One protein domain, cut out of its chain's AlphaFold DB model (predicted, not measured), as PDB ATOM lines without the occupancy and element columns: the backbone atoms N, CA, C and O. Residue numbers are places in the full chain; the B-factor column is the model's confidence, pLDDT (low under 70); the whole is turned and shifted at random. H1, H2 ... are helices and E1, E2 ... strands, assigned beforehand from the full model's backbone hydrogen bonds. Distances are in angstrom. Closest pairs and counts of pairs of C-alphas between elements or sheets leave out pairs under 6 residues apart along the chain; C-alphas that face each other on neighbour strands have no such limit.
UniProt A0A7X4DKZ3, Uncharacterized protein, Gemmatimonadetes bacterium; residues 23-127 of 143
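This is residues 23 to 127 of the 143 residues of an uncharacterized protein of Gemmatimonadetes bacterium (UniProt A0A7X4DKZ3). A loose bundle of three helices, H4, H5 and H6, forms one end, and a long open loop of chain with the short helices H1 and H2 reaches to the other; between them lie two short parallel strands, E1 and E2, with the small helix H3 joining E2 to the bundle. Residues 46 to 52, of which 47 to 52 belong to H2, stick out at the far tip of the loop. The printed part has 105 residues, with six named helices and two named strands in the order E1 H1 H2 E2 H3 H4 H5 H6, and its class is mostly helix. The whole is loose, with a radius of gyration of the C-alphas of 17.8 A, and elongated, spanning 54 by 32 by 30 A.

E1 is residues 23 to 26, and C-alpha 23 is at (186.154, 272.108, 231.637). H1 is residues 38 to 41. H2 is residues 47 to 52, with C-alpha 47 at (208.676, 278.398, 215.025). E2, residues 58 to 62, is 12.5 A long, and H3 is residues 63 to 69. H4, residues 76 to 85, measures 14.3 A, H5, residues 89 to 102, 20.0 A, and H6, residues 109 to 125, 24.6 A, ending with C-alpha 125 at (192.142, 273.046, 252.844).

E1 and E2 are parallel neighbours at 29 degrees; N 24 and O 59 are 2.8 A apart and N 26 and O 61 2.9 A, both within hydrogen-bond range. E1, H1, H2 and E2 form a strand-helix-strand unit, two parallel strands with helices between, whose crossover is right-handed. H1 and H2 touch no helix. H3 and H4 touch at a steep tilt of 57 degrees, opposite ways; their closest C-alphas, Leu 63 and Ala 81, are 4.7 A apart. H4, H5 and H6 form an up and down bundle, each running against the one before. H4 and H5 are a helical hairpin and touch at a shallow tilt of 2 degrees, with the closest C-alphas, Trp 79 and Val 95, 6.3 A apart. H5 and H6 are close but not clearly touching, the C-alphas of Leu 100 and Arg 112 being closest at 7.5 A. H4 and H6 are near each other. Each O i to N i+4 pair is within hydrogen-bond range in H4, H5 and H6; H3 has 2 of 3, H2 has 0 of 2 but 3 of 3 O i to N i+3 pairs, and H1 is too short for an i+4 pair.

The two C-alphas farthest apart, Gly 47 and Gly 105, are 55.7 A apart. The printed part has no cut. The link E1 to H1, 11 residues, is long. The mean pLDDT of the printed part is 89.0, and residue 127 is under 70.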
ATOM      1  N   VAL A  23     186.872 271.295 230.656       91.38
ATOM      2  CA  VAL A  23     186.154 272.108 231.637       91.38
ATOM      3  C   VAL A  23     187.155 272.911 232.454       91.38
ATOM      4  O   VAL A  23     188.044 272.338 233.082       91.38
ATOM      5  N   THR A  24     186.976 274.228 232.487       90.31
ATOM      6  CA  THR A  24     187.716 275.139 233.364       90.31
ATOM      7  C   THR A  24     186.850 275.492 234.562       90.31
ATOM      8  O   THR A  24     185.781 276.078 234.409       90.31
ATOM      9  N   ILE A  25     187.317 275.171 235.767       89.75
ATOM     10  CA  ILE A  25     186.672 275.611 237.007       89.75
ATOM     11  C   ILE A  25     187.277 276.954 237.403       89.75
ATOM     12  O   ILE A  25     188.472 277.045 237.683       89.75
ATOM     13  N   TYR A  26     186.454 278.000 237.431       91.19
ATOM     14  CA  TYR A  26     186.900 279.360 237.703       91.19
ATOM     15  C   TYR A  26     186.355 279.874 239.040       91.19
ATOM     16  O   TYR A  26     185.146 279.964 239.245       91.19
ATOM     17  N   ASN A  27     187.267 280.250 239.940       88.88
ATOM     18  CA  ASN A  27     186.967 280.832 241.253       88.88
ATOM     19  C   ASN A  27     187.531 282.260 241.384       88.88
ATOM     20  O   ASN A  27     188.229 282.598 242.341       88.88
ATOM     21  N   GLY A  28     187.303 283.105 240.377       86.56
ATOM     22  CA  GLY A  28     187.710 284.509 240.433       86.56
ATOM     23  C   GLY A  28     186.704 285.401 241.152       86.56
ATOM     24  O   GLY A  28     185.589 284.996 241.477       86.56
ATOM     25  N   ARG A  29     187.102 286.649 241.433       85.88
ATOM     26  CA  ARG A  29     186.193 287.677 241.975       85.88
ATOM     27  C   ARG A  29     185.309 288.288 240.887       85.88
ATOM     28  O   ARG A  29     184.111 288.451 241.105       85.88
ATOM     29  N   SER A  30     185.912 288.627 239.751       88.94
ATOM     30  CA  SER A  30     185.219 289.115 238.555       88.94
ATOM     31  C   SER A  30     184.632 287.949 237.772       88.94
ATOM     32  O   SER A  30     185.081 286.825 237.953       88.94
ATOM     33  N   ARG A  31     183.654 288.206 236.896       87.19
ATOM     34  CA  ARG A  31     183.159 287.181 235.965       87.19
ATOM     35  C   ARG A  31     184.244 286.799 234.966       87.19
ATOM     36  O   ARG A  31     185.030 287.653 234.558       87.19
ATOM     37  N   TRP A  32     184.240 285.541 234.534       88.81
ATOM     38  CA  TRP A  32     185.089 285.116 233.425       88.81
ATOM     39  C   TRP A  32     184.668 285.796 232.116       88.81
ATOM     40  O   TRP A  32     183.516 285.690 231.697       88.81
ATOM     41  N   THR A  33     185.615 286.460 231.455       89.81
ATOM     42  CA  THR A  33     185.417 287.101 230.141       89.81
ATOM     43  C   THR A  33     186.466 286.682 229.113       89.81
ATOM     44  O   THR A  33     186.487 287.230 228.013       89.81
ATOM     45  N   ALA A  34     187.363 285.757 229.460       87.19
ATOM     46  CA  ALA A  34     188.423 285.338 228.555       87.19
ATOM     47  C   ALA A  34     187.879 284.403 227.450       87.19
ATOM     48  O   ALA A  34     186.807 283.805 227.621       87.19
ATOM     49  N   PRO A  35     188.608 284.260 226.328       91.31
ATOM     50  CA  PRO A  35     188.251 283.358 225.236       91.31
ATOM     51  C   PRO A  35     187.907 281.926 225.672       91.31
ATOM     52  O   PRO A  35     188.424 281.413 226.665       91.31
ATOM     53  N   LYS A  36     187.032 281.272 224.895       90.75
ATOM     54  CA  LYS A  36     186.611 279.875 225.115       90.75
ATOM     55  C   LYS A  36     187.470 278.849 224.374       90.75
ATOM     56  O   LYS A  36     187.332 277.657 224.640       90.75
ATOM     57  N   ASP A  37     188.326 279.270 223.449       92.94
ATOM     58  CA  ASP A  37     189.359 278.400 222.888       92.94
ATOM     59  C   ASP A  37     190.630 278.537 223.727       92.94
ATOM     60  O   ASP A  37     191.074 279.649 224.007       92.94
ATOM     61  N   ILE A  38     191.202 277.410 224.155       89.50
ATOM     62  CA  ILE A  38     192.467 277.405 224.899       89.50
ATOM     63  C   ILE A  38     193.592 278.015 224.056       89.50
ATOM     64  O   ILE A  38     194.474 278.659 224.619       89.50
ATOM     65  N   PHE A  39     193.549 277.861 222.730       92.00
ATOM     66  CA  PHE A  39     194.546 278.433 221.828       92.00
ATOM     67  C   PHE A  39     194.678 279.952 222.010       92.00
ATOM     68  O   PHE A  39     195.787 280.471 222.084       92.00
ATOM     69  N   ASP A  40     193.552 280.648 222.189       92.56
ATOM     70  CA  ASP A  40     193.507 282.105 222.359       92.56
ATOM     71  C   ASP A  40     193.969 282.571 223.755       92.56
ATOM     72  O   ASP A  40     194.114 283.770 223.999       92.56
ATOM     73  N   LEU A  41     194.185 281.638 224.693       90.19
ATOM     74  CA  LEU A  41     194.707 281.908 226.038       90.19
ATOM     75  C   LEU A  41     196.223 281.686 226.143       90.19
ATOM     76  O   LEU A  41     196.828 282.055 227.152       90.19
ATOM     77  N   ILE A  42     196.840 281.065 225.136       90.38
ATOM     78  CA  ILE A  42     198.272 280.772 225.116       90.38
ATOM     79  C   ILE A  42     199.013 281.968 224.514       90.38
ATOM     80  O   ILE A  42     198.603 282.539 223.505       90.38
ATOM     81  N   LEU A  43     200.126 282.362 225.138       91.94
ATOM     82  CA  LEU A  43     200.978 283.423 224.601       91.94
ATOM     83  C   LEU A  43     201.440 283.066 223.177       91.94
ATOM     84  O   LEU A  43     201.822 281.918 222.952       91.94
ATOM     85  N   PRO A  44     201.484 284.022 222.229       89.69
ATOM     86  CA  PRO A  44     201.902 283.738 220.861       89.69
ATOM     87  C   PRO A  44     203.274 283.050 220.799       89.69
ATOM     88  O   PRO A  44     204.290 283.616 221.205       89.69
ATOM     89  N   VAL A  45     203.305 281.832 220.253       90.75
ATOM     90  CA  VAL A  45     204.529 281.037 220.082       90.75
ATOM     91  C   VAL A  45     204.995 281.082 218.628       90.75
ATOM     92  O   VAL A  45     204.180 281.063 217.708       90.75
ATOM     93  N   ARG A  46     206.316 281.125 218.409       89.88
ATOM     94  CA  ARG A  46     206.943 281.117 217.077       89.88
ATOM     95  C   ARG A  46     207.689 279.813 216.792       89.88
ATOM     96  O   ARG A  46     208.081 279.090 217.706       89.88
ATOM     97  N   GLY A  47     207.934 279.562 215.506       91.12
ATOM     98  CA  GLY A  47     208.676 278.398 215.025       91.12
ATOM     99  C   GLY A  47     207.910 277.090 215.214       91.12
ATOM    100  O   GLY A  47     206.694 277.088 215.385       91.12
ATOM    101  N   ARG A  48     208.637 275.972 215.222       91.75
ATOM    102  CA  ARG A  48     208.077 274.612 215.254       91.75
ATOM    103  C   ARG A  48     207.147 274.340 216.445       91.75
ATOM    104  O   ARG A  48     206.250 273.516 216.351       91.75
ATOM    105  N   LEU A  49     207.313 275.052 217.561       90.69
ATOM    106  CA  LEU A  49     206.436 274.904 218.725       90.69
ATOM    107  C   LEU A  49     205.014 275.440 218.466       90.69
ATOM    108  O   LEU A  49     204.067 274.972 219.093       90.69
ATOM    109  N   ALA A  50     204.842 276.367 217.515       91.19
ATOM    110  CA  ALA A  50     203.529 276.890 217.147       91.19
ATOM    111  C   ALA A  50     202.600 275.805 216.573       91.19
ATOM    112  O   ALA A  50     201.395 275.853 216.807       91.19
ATOM    113  N   GLU A  51     203.163 274.807 215.884       90.44
ATOM    114  CA  GLU A  51     202.437 273.675 215.284       90.44
ATOM    115  C   GLU A  51     201.871 272.706 216.330       90.44
ATOM    116  O   GLU A  51     200.945 271.951 216.050       90.44
ATOM    117  N   HIS A  52     202.417 272.734 217.547       91.00
ATOM    118  CA  HIS A  52     202.043 271.831 218.632       91.00
ATOM    119  C   HIS A  52     201.110 272.477 219.664       91.00
ATOM    120  O   HIS A  52     200.799 271.855 220.681       91.00
ATOM    121  N   GLN A  53     200.655 273.713 219.434       91.50
ATOM    122  CA  GLN A  53     199.720 274.369 220.343       91.50
ATOM    123  C   GLN A  53     198.343 273.683 220.309       91.50
ATOM    124  O   GLN A  53     197.811 273.421 219.226       91.50
ATOM    125  N   PRO A  54     197.735 273.407 221.476       91.38
ATOM    126  CA  PRO A  54     196.423 272.787 221.530       91.38
ATOM    127  C   PRO A  54     195.358 273.741 220.985       91.38
ATOM    128  O   PRO A  54     195.340 274.926 221.310       91.38
ATOM    129  N   ARG A  55     194.436 273.195 220.194       90.56
ATOM    130  CA  ARG A  55     193.220 273.878 219.745       90.56
ATOM    131  C   ARG A  55     192.026 273.105 220.265       90.56
ATOM    132  O   ARG A  55     191.737 272.011 219.784       90.56
ATOM    133  N   LEU A  56     191.401 273.635 221.306       90.75
ATOM    134  CA  LEU A  56     190.302 272.970 221.987       90.75
ATOM    135  C   LEU A  56     189.443 274.009 222.691       90.75
ATOM    136  O   LEU A  56     189.917 274.781 223.527       90.75
ATOM    137  N   ARG A  57     188.146 273.961 222.395       93.38
ATOM    138  CA  ARG A  57     187.152 274.722 223.140       93.38
ATOM    139  C   ARG A  57     186.928 274.091 224.503       93.38
ATOM    140  O   ARG A  57     186.808 272.872 224.616       93.38
ATOM    141  N   HIS A  58     186.822 274.933 225.516       92.56
ATOM    142  CA  HIS A  58     186.488 274.518 226.866       92.56
ATOM    143  C   HIS A  58     185.224 275.229 227.343       92.56
ATOM    144  O   HIS A  58     184.918 276.349 226.929       92.56
ATOM    145  N   GLU A  59     184.496 274.567 228.234       92.50
ATOM    146  CA  GLU A  59     183.412 275.199 228.976       92.50
ATOM    147  C   GLU A  59     183.921 275.715 230.316       92.50
ATOM    148  O   GLU A  59     184.746 275.085 230.978       92.50
ATOM    149  N   VAL A  60     183.432 276.888 230.713       91.44
ATOM    150  CA  VAL A  60     183.843 277.544 231.954       91.44
ATOM    151  C   VAL A  60     182.736 277.408 232.983       91.44
ATOM    152  O   VAL A  60     181.610 277.855 232.769       91.44
ATOM    153  N   LEU A  61     183.082 276.826 234.125       91.56
ATOM    154  CA  LEU A  61     182.239 276.757 235.308       91.56
ATOM    155  C   LEU A  61     182.690 277.841 236.288       91.56
ATOM    156  O   LEU A  61     183.587 277.625 237.104       91.56
ATOM    157  N   ASP A  62     182.073 279.019 236.198       92.12
ATOM    158  CA  ASP A  62     182.263 280.096 237.175       92.12
ATOM    159  C   ASP A  62     181.542 279.731 238.479       92.12
ATOM    160  O   ASP A  62     180.311 279.718 238.535       92.12
ATOM    161  N   LEU A  63     182.295 279.429 239.541       91.25
ATOM    162  CA  LEU A  63     181.719 278.948 240.799       91.25
ATOM    163  C   LEU A  63     180.733 279.950 241.417       91.25
ATOM    164  O   LEU A  63     179.739 279.541 242.016       91.25
ATOM    165  N   ARG A  64     180.939 281.263 241.251       90.81
ATOM    166  CA  ARG A  64     180.001 282.270 241.781       90.81
ATOM    167  C   ARG A  64     178.675 282.241 241.048       90.81
ATOM    168  O   ARG A  64     177.637 282.483 241.665       90.81
ATOM    169  N   ASP A  65     178.704 281.954 239.754       90.75
ATOM    170  CA  ASP A  65     177.500 281.760 238.960       90.75
ATOM    171  C   ASP A  65     176.836 280.411 239.279       90.75
ATOM    172  O   ASP A  65     175.643 280.366 239.583       90.75
ATOM    173  N   GLN A  66     177.609 279.324 239.348       91.50
ATOM    174  CA  GLN A  66     177.104 277.986 239.679       91.50
ATOM    175  C   GLN A  66     176.458 277.924 241.073       91.50
ATOM    176  O   GLN A  66     175.409 277.302 241.250       91.50
ATOM    177  N   ALA A  67     177.017 278.619 242.067       88.50
ATOM    178  CA  ALA A  67     176.421 278.702 243.398       88.50
ATOM    179  C   ALA A  67     175.070 279.438 243.396       88.50
ATOM    180  O   ALA A  67     174.170 279.060 244.145       88.50
ATOM    181  N   ARG A  68     174.881 280.444 242.525       87.75
ATOM    182  CA  ARG A  68     173.574 281.107 242.334       87.75
ATOM    183  C   ARG A  68     172.569 280.181 241.651       87.75
ATOM    184  O   ARG A  68     171.387 280.209 241.991       87.75
ATOM    185  N   HIS A  69     173.033 279.336 240.730       83.31
ATOM    186  CA  HIS A  69     172.196 278.357 240.035       83.31
ATOM    187  C   HIS A  69     171.644 277.266 240.961       83.31
ATOM    188  O   HIS A  69     170.583 276.726 240.656       83.31
ATOM    189  N   ARG A  70     172.259 277.017 242.131       81.69
ATOM    190  CA  ARG A  70     171.758 276.066 243.148       81.69
ATOM    191  C   ARG A  70     170.279 276.278 243.499       81.69
ATOM    192  O   ARG A  70     169.587 275.307 243.784       81.69
ATOM    193  N   ALA A  71     169.797 277.524 243.492       77.94
ATOM    194  CA  ALA A  71     168.402 277.845 243.800       77.94
ATOM    195  C   ALA A  71     167.416 277.466 242.678       77.94
ATOM    196  O   ALA A  71     166.234 277.290 242.947       77.94
ATOM    197  N   ARG A  72     167.892 277.363 241.431       81.31
ATOM    198  CA  ARG A  72     167.082 277.015 240.254       81.31
ATOM    199  C   ARG A  72     167.163 275.525 239.949       81.31
ATOM    200  O   ARG A  72     166.140 274.878 239.781       81.31
ATOM    201  N   GLU A  73     168.382 274.994 239.906       84.19
ATOM    202  CA  GLU A  73     168.645 273.597 239.590       84.19
ATOM    203  C   GLU A  73     169.886 273.112 240.344       84.19
ATOM    204  O   GLU A  73     171.033 273.341 239.955       84.19
ATOM    205  N   ALA A  74     169.650 272.450 241.474       87.19
ATOM    206  CA  ALA A  74     170.720 271.906 242.290       87.19
ATOM    207  C   ALA A  74     171.330 270.657 241.634       87.19
ATOM    208  O   ALA A  74     170.663 269.642 241.419       87.19
ATOM    209  N   ASN A  75     172.633 270.726 241.386       88.25
ATOM    210  CA  ASN A  75     173.470 269.620 240.936       88.25
ATOM    211  C   ASN A  75     174.796 269.587 241.722       88.25
ATOM    212  O   ASN A  75     175.099 270.496 242.503       88.25
ATOM    213  N   VAL A  76     175.610 268.553 241.496       88.19
ATOM    214  CA  VAL A  76     176.893 268.362 242.198       88.19
ATOM    215  C   VAL A  76     177.835 269.563 242.043       88.19
ATOM    216  O   VAL A  76     178.438 269.987 243.027       88.19
ATOM    217  N   VAL A  77     177.918 270.159 240.850       89.38
ATOM    218  CA  VAL A  77     178.763 271.337 240.591       89.38
ATOM    219  C   VAL A  77     178.295 272.533 241.420       89.38
ATOM    220  O   VAL A  77     179.109 273.178 242.073       89.38
ATOM    221  N   SER A  78     176.986 272.796 241.463       93.00
ATOM    222  CA  SER A  78     176.407 273.895 242.248       93.00
ATOM    223  C   SER A  78     176.652 273.741 243.757       93.00
ATOM    224  O   SER A  78     176.811 274.732 244.474       93.00
ATOM    225  N   TRP A  79     176.727 272.503 244.253       92.62
ATOM    226  CA  TRP A  79     177.048 272.214 245.649       92.62
ATOM    227  C   TRP A  79     178.526 272.393 245.959       92.62
ATOM    228  O   TRP A  79     178.839 273.048 246.948       92.62
ATOM    229  N   ILE A  80     179.418 271.876 245.109       89.88
ATOM    230  CA  ILE A  80     180.862 272.127 245.217       89.88
ATOM    231  C   ILE A  80     181.116 273.637 245.211       89.88
ATOM    232  O   ILE A  80     181.757 274.157 246.117       89.88
ATOM    233  N   ALA A  81     180.514 274.358 244.263       91.31
ATOM    234  CA  ALA A  81     180.603 275.808 244.170       91.31
ATOM    235  C   ALA A  81     180.129 276.516 245.448       91.31
ATOM    236  O   ALA A  81     180.785 277.430 245.940       91.31
ATOM    237  N   SER A  82     179.000 276.079 246.013       92.12
ATOM    238  CA  SER A  82     178.475 276.635 247.260       92.12
ATOM    239  C   SER A  82     179.419 276.404 248.440       92.12
ATOM    240  O   SER A  82     179.549 277.297 249.270       92.12
ATOM    241  N   LEU A  83     180.063 275.239 248.519       91.00
ATOM    242  CA  LEU A  83     180.998 274.897 249.591       91.00
ATOM    243  C   LEU A  83     182.331 275.646 249.473       91.00
ATOM    244  O   LEU A  83     182.847 276.123 250.477       91.00
ATOM    245  N   GLU A  84     182.850 275.798 248.254       88.69
ATOM    246  CA  GLU A  84     184.074 276.564 247.988       88.69
ATOM    247  C   GLU A  84     183.917 278.060 248.294       88.69
ATOM    248  O   GLU A  84     184.876 278.731 248.673       88.69
ATOM    249  N   LEU A  85     182.706 278.603 248.138       88.94
ATOM    250  CA  LEU A  85     182.417 280.010 248.431       88.94
ATOM    251  C   LEU A  85     181.998 280.259 249.886       88.94
ATOM    252  O   LEU A  85     182.206 281.364 250.387       88.94
ATOM    253  N   ASP A  86     181.410 279.265 250.553       89.81
ATOM    254  CA  ASP A  86     181.010 279.320 251.962       89.81
ATOM    255  C   ASP A  86     181.247 277.963 252.645       89.81
ATOM    256  O   ASP A  86     180.421 277.048 252.589       89.81
ATOM    257  N   SER A  87     182.362 277.860 253.362       88.75
ATOM    258  CA  SER A  87     182.752 276.670 254.122       88.75
ATOM    259  C   SER A  87     182.200 276.652 255.557       88.75
ATOM    260  O   SER A  87     182.667 275.892 256.415       88.75
ATOM    261  N   SER A  88     181.195 277.480 255.867       88.00
ATOM    262  CA  SER A  88     180.556 277.481 257.183       88.00
ATOM    263  C   SER A  88     179.919 276.125 257.497       88.00
ATOM    264  O   SER A  88     179.303 275.479 256.650       88.00
ATOM    265  N   ALA A  89     180.007 275.691 258.758       86.62
ATOM    266  CA  ALA A  89     179.449 274.406 259.197       86.62
ATOM    267  C   ALA A  89     177.950 274.258 258.868       86.62
ATOM    268  O   ALA A  89     177.480 273.152 258.590       86.62
ATOM    269  N   THR A  90     177.215 275.373 258.885       91.12
ATOM    270  CA  THR A  90     175.807 275.445 258.494       91.12
ATOM    271  C   THR A  90     175.629 275.113 257.016       91.12
ATOM    272  O   THR A  90     174.829 274.234 256.692       91.12
ATOM    273  N   ASN A  91     176.399 275.752 256.128       91.81
ATOM    274  CA  ASN A  91     176.315 275.474 254.699       91.81
ATOM    275  C   ASN A  91     176.769 274.045 254.378       91.81
ATOM    276  O   ASN A  91     176.058 273.332 253.671       91.81
ATOM    277  N   VAL A  92     177.866 273.570 254.983       90.56
ATOM    278  CA  VAL A  92     178.312 272.183 254.783       90.56
ATOM    279  C   VAL A  92     177.228 271.182 255.177       90.56
ATOM    280  O   VAL A  92     176.902 270.281 254.406       90.56
ATOM    281  N   SER A  93     176.609 271.364 256.346       90.19
ATOM    282  CA  SER A  93     175.532 270.479 256.809       90.19
ATOM    283  C   SER A  93     174.312 270.516 255.880       90.19
ATOM    284  O   SER A  93     173.731 269.470 255.590       90.19
ATOM    285  N   SER A  94     173.944 271.704 255.385       92.88
ATOM    286  CA  SER A  94     172.854 271.892 254.417       92.88
ATOM    287  C   SER A  94     173.122 271.157 253.101       92.88
ATOM    288  O   SER A  94     172.252 270.438 252.607       92.88
ATOM    289  N   VAL A  95     174.328 271.301 252.546       92.81
ATOM    290  CA  VAL A  95     174.714 270.670 251.279       92.81
ATOM    291  C   VAL A  95     174.765 269.153 251.411       92.81
ATOM    292  O   VAL A  95     174.183 268.457 250.584       92.81
ATOM    293  N   VAL A  96     175.403 268.629 252.465       91.19
ATOM    294  CA  VAL A  96     175.472 267.178 252.699       91.19
ATOM    295  C   VAL A  96     174.070 266.580 252.782       91.19
ATOM    296  O   VAL A  96     173.818 265.547 252.167       91.19
ATOM    297  N   ARG A  97     173.134 267.237 253.483       92.25
ATOM    298  CA  ARG A  97     171.739 266.782 253.533       92.25
ATOM    299  C   ARG A  97     171.109 266.741 252.137       92.25
ATOM    300  O   ARG A  97     170.557 265.712 251.765       92.25
ATOM    301  N   ALA A  98     171.257 267.813 251.357       92.94
ATOM    302  CA  ALA A  98     170.686 267.900 250.012       92.94
ATOM    303  C   ALA A  98     171.227 266.810 249.065       92.94
ATOM    304  O   ALA A  98     170.472 266.254 248.271       92.94
ATOM    305  N   VAL A  99     172.516 266.465 249.171       92.69
ATOM    306  CA  VAL A  99     173.135 265.385 248.381       92.69
ATOM    307  C   VAL A  99     172.499 264.035 248.700       92.69
ATOM    308  O   VAL A  99     172.162 263.284 247.785       92.69
ATOM    309  N   LEU A 100     172.326 263.730 249.990       90.69
ATOM    310  CA  LEU A 100     171.731 262.469 250.440       90.69
ATOM    311  C   LEU A 100     170.258 262.348 250.029       90.69
ATOM    312  O   LEU A 100     169.824 261.262 249.661       90.69
ATOM    313  N   GLU A 101     169.513 263.455 250.063       92.62
ATOM    314  CA  GLU A 101     168.109 263.514 249.633       92.62
ATOM    315  C   GLU A 101     167.965 263.358 248.110       92.62
ATOM    316  O   GLU A 101     167.068 262.663 247.639       92.62
ATOM    317  N   ARG A 102     168.849 263.988 247.325       92.56
ATOM    318  CA  ARG A 102     168.777 263.999 245.854       92.56
ATOM    319  C   ARG A 102     169.243 262.696 245.211       92.56
ATOM    320  O   ARG A 102     168.723 262.332 244.161       92.56
ATOM    321  N   TYR A 103     170.230 262.033 245.810       92.00
ATOM    322  CA  TYR A 103     170.846 260.818 245.280       92.00
ATOM    323  C   TYR A 103     170.665 259.646 246.257       92.00
ATOM    324  O   TYR A 103     171.644 259.213 246.883       92.00
ATOM    325  N   PRO A 104     169.425 259.134 246.422       92.06
ATOM    326  CA  PRO A 104     169.144 257.966 247.256       92.06
ATOM    327  C   PRO A 104     169.654 256.671 246.593       92.06
ATOM    328  O   PRO A 104     170.292 256.708 245.549       92.06
ATOM    329  N   GLY A 105     169.421 255.509 247.205       92.94
ATOM    330  CA  GLY A 105     169.644 254.217 246.539       92.94
ATOM    331  C   GLY A 105     171.103 253.742 246.464       92.94
ATOM    332  O   GLY A 105     172.058 254.469 246.766       92.94
ATOM    333  N   ALA A 106     171.291 252.466 246.127       92.75
ATOM    334  CA  ALA A 106     172.605 251.821 246.083       92.75
ATOM    335  C   ALA A 106     173.413 252.214 244.832       92.75
ATOM    336  O   ALA A 106     174.644 252.255 244.877       92.75
ATOM    337  N   GLU A 107     172.735 252.576 243.748       94.44
ATOM    338  CA  GLU A 107     173.305 253.011 242.473       94.44
ATOM    339  C   GLU A 107     174.150 254.289 242.600       94.44
ATOM    340  O   GLU A 107     175.152 254.446 241.905       94.44
ATOM    341  N   HIS A 108     173.830 255.158 243.566       93.81
ATOM    342  CA  HIS A 108     174.573 256.394 243.831       93.81
ATOM    343  C   HIS A 108     175.662 256.255 244.908       93.81
ATOM    344  O   HIS A 108     176.264 257.253 245.306       93.81
ATOM    345  N   THR A 109     175.951 255.043 245.393       92.56
ATOM    346  CA  THR A 109     176.919 254.827 246.487       92.56
ATOM    347  C   THR A 109     178.288 255.419 246.171       92.56
ATOM    348  O   THR A 109     178.798 256.219 246.952       92.56
ATOM    349  N   ARG A 110     178.833 255.137 244.979       91.69
ATOM    350  CA  ARG A 110     180.135 255.679 244.559       91.69
ATOM    351  C   ARG A 110     180.152 257.203 244.497       91.69
ATOM    352  O   ARG A 110     181.150 257.813 244.863       91.69
ATOM    353  N   LEU A 111     179.056 257.824 244.047       90.62
ATOM    354  CA  LEU A 111     178.940 259.282 244.005       90.62
ATOM    355  C   LEU A 111     178.978 259.866 245.420       90.62
ATOM    356  O   LEU A 111     179.727 260.805 245.674       90.62
ATOM    357  N   ARG A 112     178.198 259.298 246.347       91.12
ATOM    358  CA  ARG A 112     178.165 259.751 247.744       91.12
ATOM    359  C   ARG A 112     179.510 259.561 248.442       91.12
ATOM    360  O   ARG A 112     179.914 260.435 249.203       91.12
ATOM    361  N   GLU A 113     180.207 258.458 248.177       91.25
ATOM    362  CA  GLU A 113     181.555 258.198 248.697       91.25
ATOM    363  C   GLU A 113     182.571 259.200 248.149       91.25
ATOM    364  O   GLU A 113     183.248 259.859 248.935       91.25
ATOM    365  N   ALA A 114     182.625 259.387 246.827       91.38
ATOM    366  CA  ALA A 114     183.526 260.350 246.195       91.38
ATOM    367  C   ALA A 114     183.265 261.782 246.688       91.38
ATOM    368  O   ALA A 114     184.201 262.510 247.011       91.38
ATOM    369  N   PHE A 115     181.992 262.170 246.808       90.56
ATOM    370  CA  PHE A 115     181.613 263.469 247.352       90.56
ATOM    371  C   PHE A 115     182.034 263.614 248.818       90.56
ATOM    372  O   PHE A 115     182.579 264.647 249.198       90.56
ATOM    373  N   ARG A 116     181.831 262.581 249.645       89.00
ATOM    374  CA  ARG A 116     182.262 262.580 251.049       89.00
ATOM    375  C   ARG A 116     183.776 262.741 251.167       89.00
ATOM    376  O   ARG A 116     184.212 263.580 251.946       89.00
ATOM    377  N   GLU A 117     184.556 261.956 250.428       90.31
ATOM    378  CA  GLU A 117     186.022 262.048 250.444       90.31
ATOM    379  C   GLU A 117     186.496 263.433 249.992       90.31
ATOM    380  O   GLU A 117     187.346 264.037 250.643       90.31
ATOM    381  N   TRP A 118     185.875 263.993 248.950       89.12
ATOM    382  CA  TRP A 118     186.166 265.355 248.519       89.12
ATOM    383  C   TRP A 118     185.851 266.392 249.607       89.12
ATOM    384  O   TRP A 118     186.708 267.216 249.906       89.12
ATOM    385  N   VAL A 119     184.679 266.334 250.258       86.81
ATOM    386  CA  VAL A 119     184.329 267.256 251.360       86.81
ATOM    387  C   VAL A 119     185.310 267.121 252.527       86.81
ATOM    388  O   VAL A 119     185.660 268.125 253.145       86.81
ATOM    389  N   LEU A 120     185.754 265.902 252.843       84.19
ATOM    390  CA  LEU A 120     186.737 265.667 253.901       84.19
ATOM    391  C   LEU A 120     188.095 266.284 253.553       84.19
ATOM    392  O   LEU A 120     188.648 266.988 254.391       84.19
ATOM    393  N   GLY A 121     188.587 266.096 252.326       84.25
ATOM    394  CA  GLY A 121     189.823 266.732 251.862       84.25
ATOM    395  C   GLY A 121     189.711 268.259 251.766       84.25
ATOM    396  O   GLY A 121     190.603 268.982 252.199       84.25
ATOM    397  N   ALA A 122     188.584 268.780 251.278       80.94
ATOM    398  CA  ALA A 122     188.336 270.218 251.205       80.94
ATOM    399  C   ALA A 122     188.224 270.854 252.602       80.94
ATOM    400  O   ALA A 122     188.696 271.961 252.837       80.94
ATOM    401  N   ALA A 123     187.688 270.130 253.587       76.06
ATOM    402  CA  ALA A 123     187.690 270.587 254.973       76.06
ATOM    403  C   ALA A 123     189.107 270.755 255.553       76.06
ATOM    404  O   ALA A 123     189.281 271.563 256.467       76.06
ATOM    405  N   GLU A 124     190.108 270.030 255.041       73.56
ATOM    406  CA  GLU A 124     191.518 270.223 255.406       73.56
ATOM    407  C   GLU A 124     192.094 271.503 254.781       73.56
ATOM    408  O   GLU A 124     192.847 272.221 255.445       73.56
ATOM    409  N   SER A 125     191.697 271.833 253.545       70.56
ATOM    410  CA  SER A 125     192.142 273.046 252.844       70.56
ATOM    411  C   SER A 125     191.431 274.322 253.316       70.56
ATOM    412  O   SER A 125     192.050 275.384 253.347       70.56
ATOM    413  N   TRP A 126     190.179 274.236 253.786       72.12
ATOM    414  CA  TRP A 126     189.438 275.355 254.394       72.12
ATOM    415  C   TRP A 126     189.959 275.756 255.799       72.12
ATOM    416  O   TRP A 126     189.453 276.708 256.400       72.12
ATOM    417  N   GLY A 127     190.982 275.062 256.326       54.84
ATOM    418  CA  GLY A 127     191.786 275.446 257.494       54.84
ATOM    419  C   GLY A 127     192.443 274.231 258.171       54.84
ATOM    420  O   GLY A 127     191.788 273.235 258.458       54.84
TER     421      GLY A 127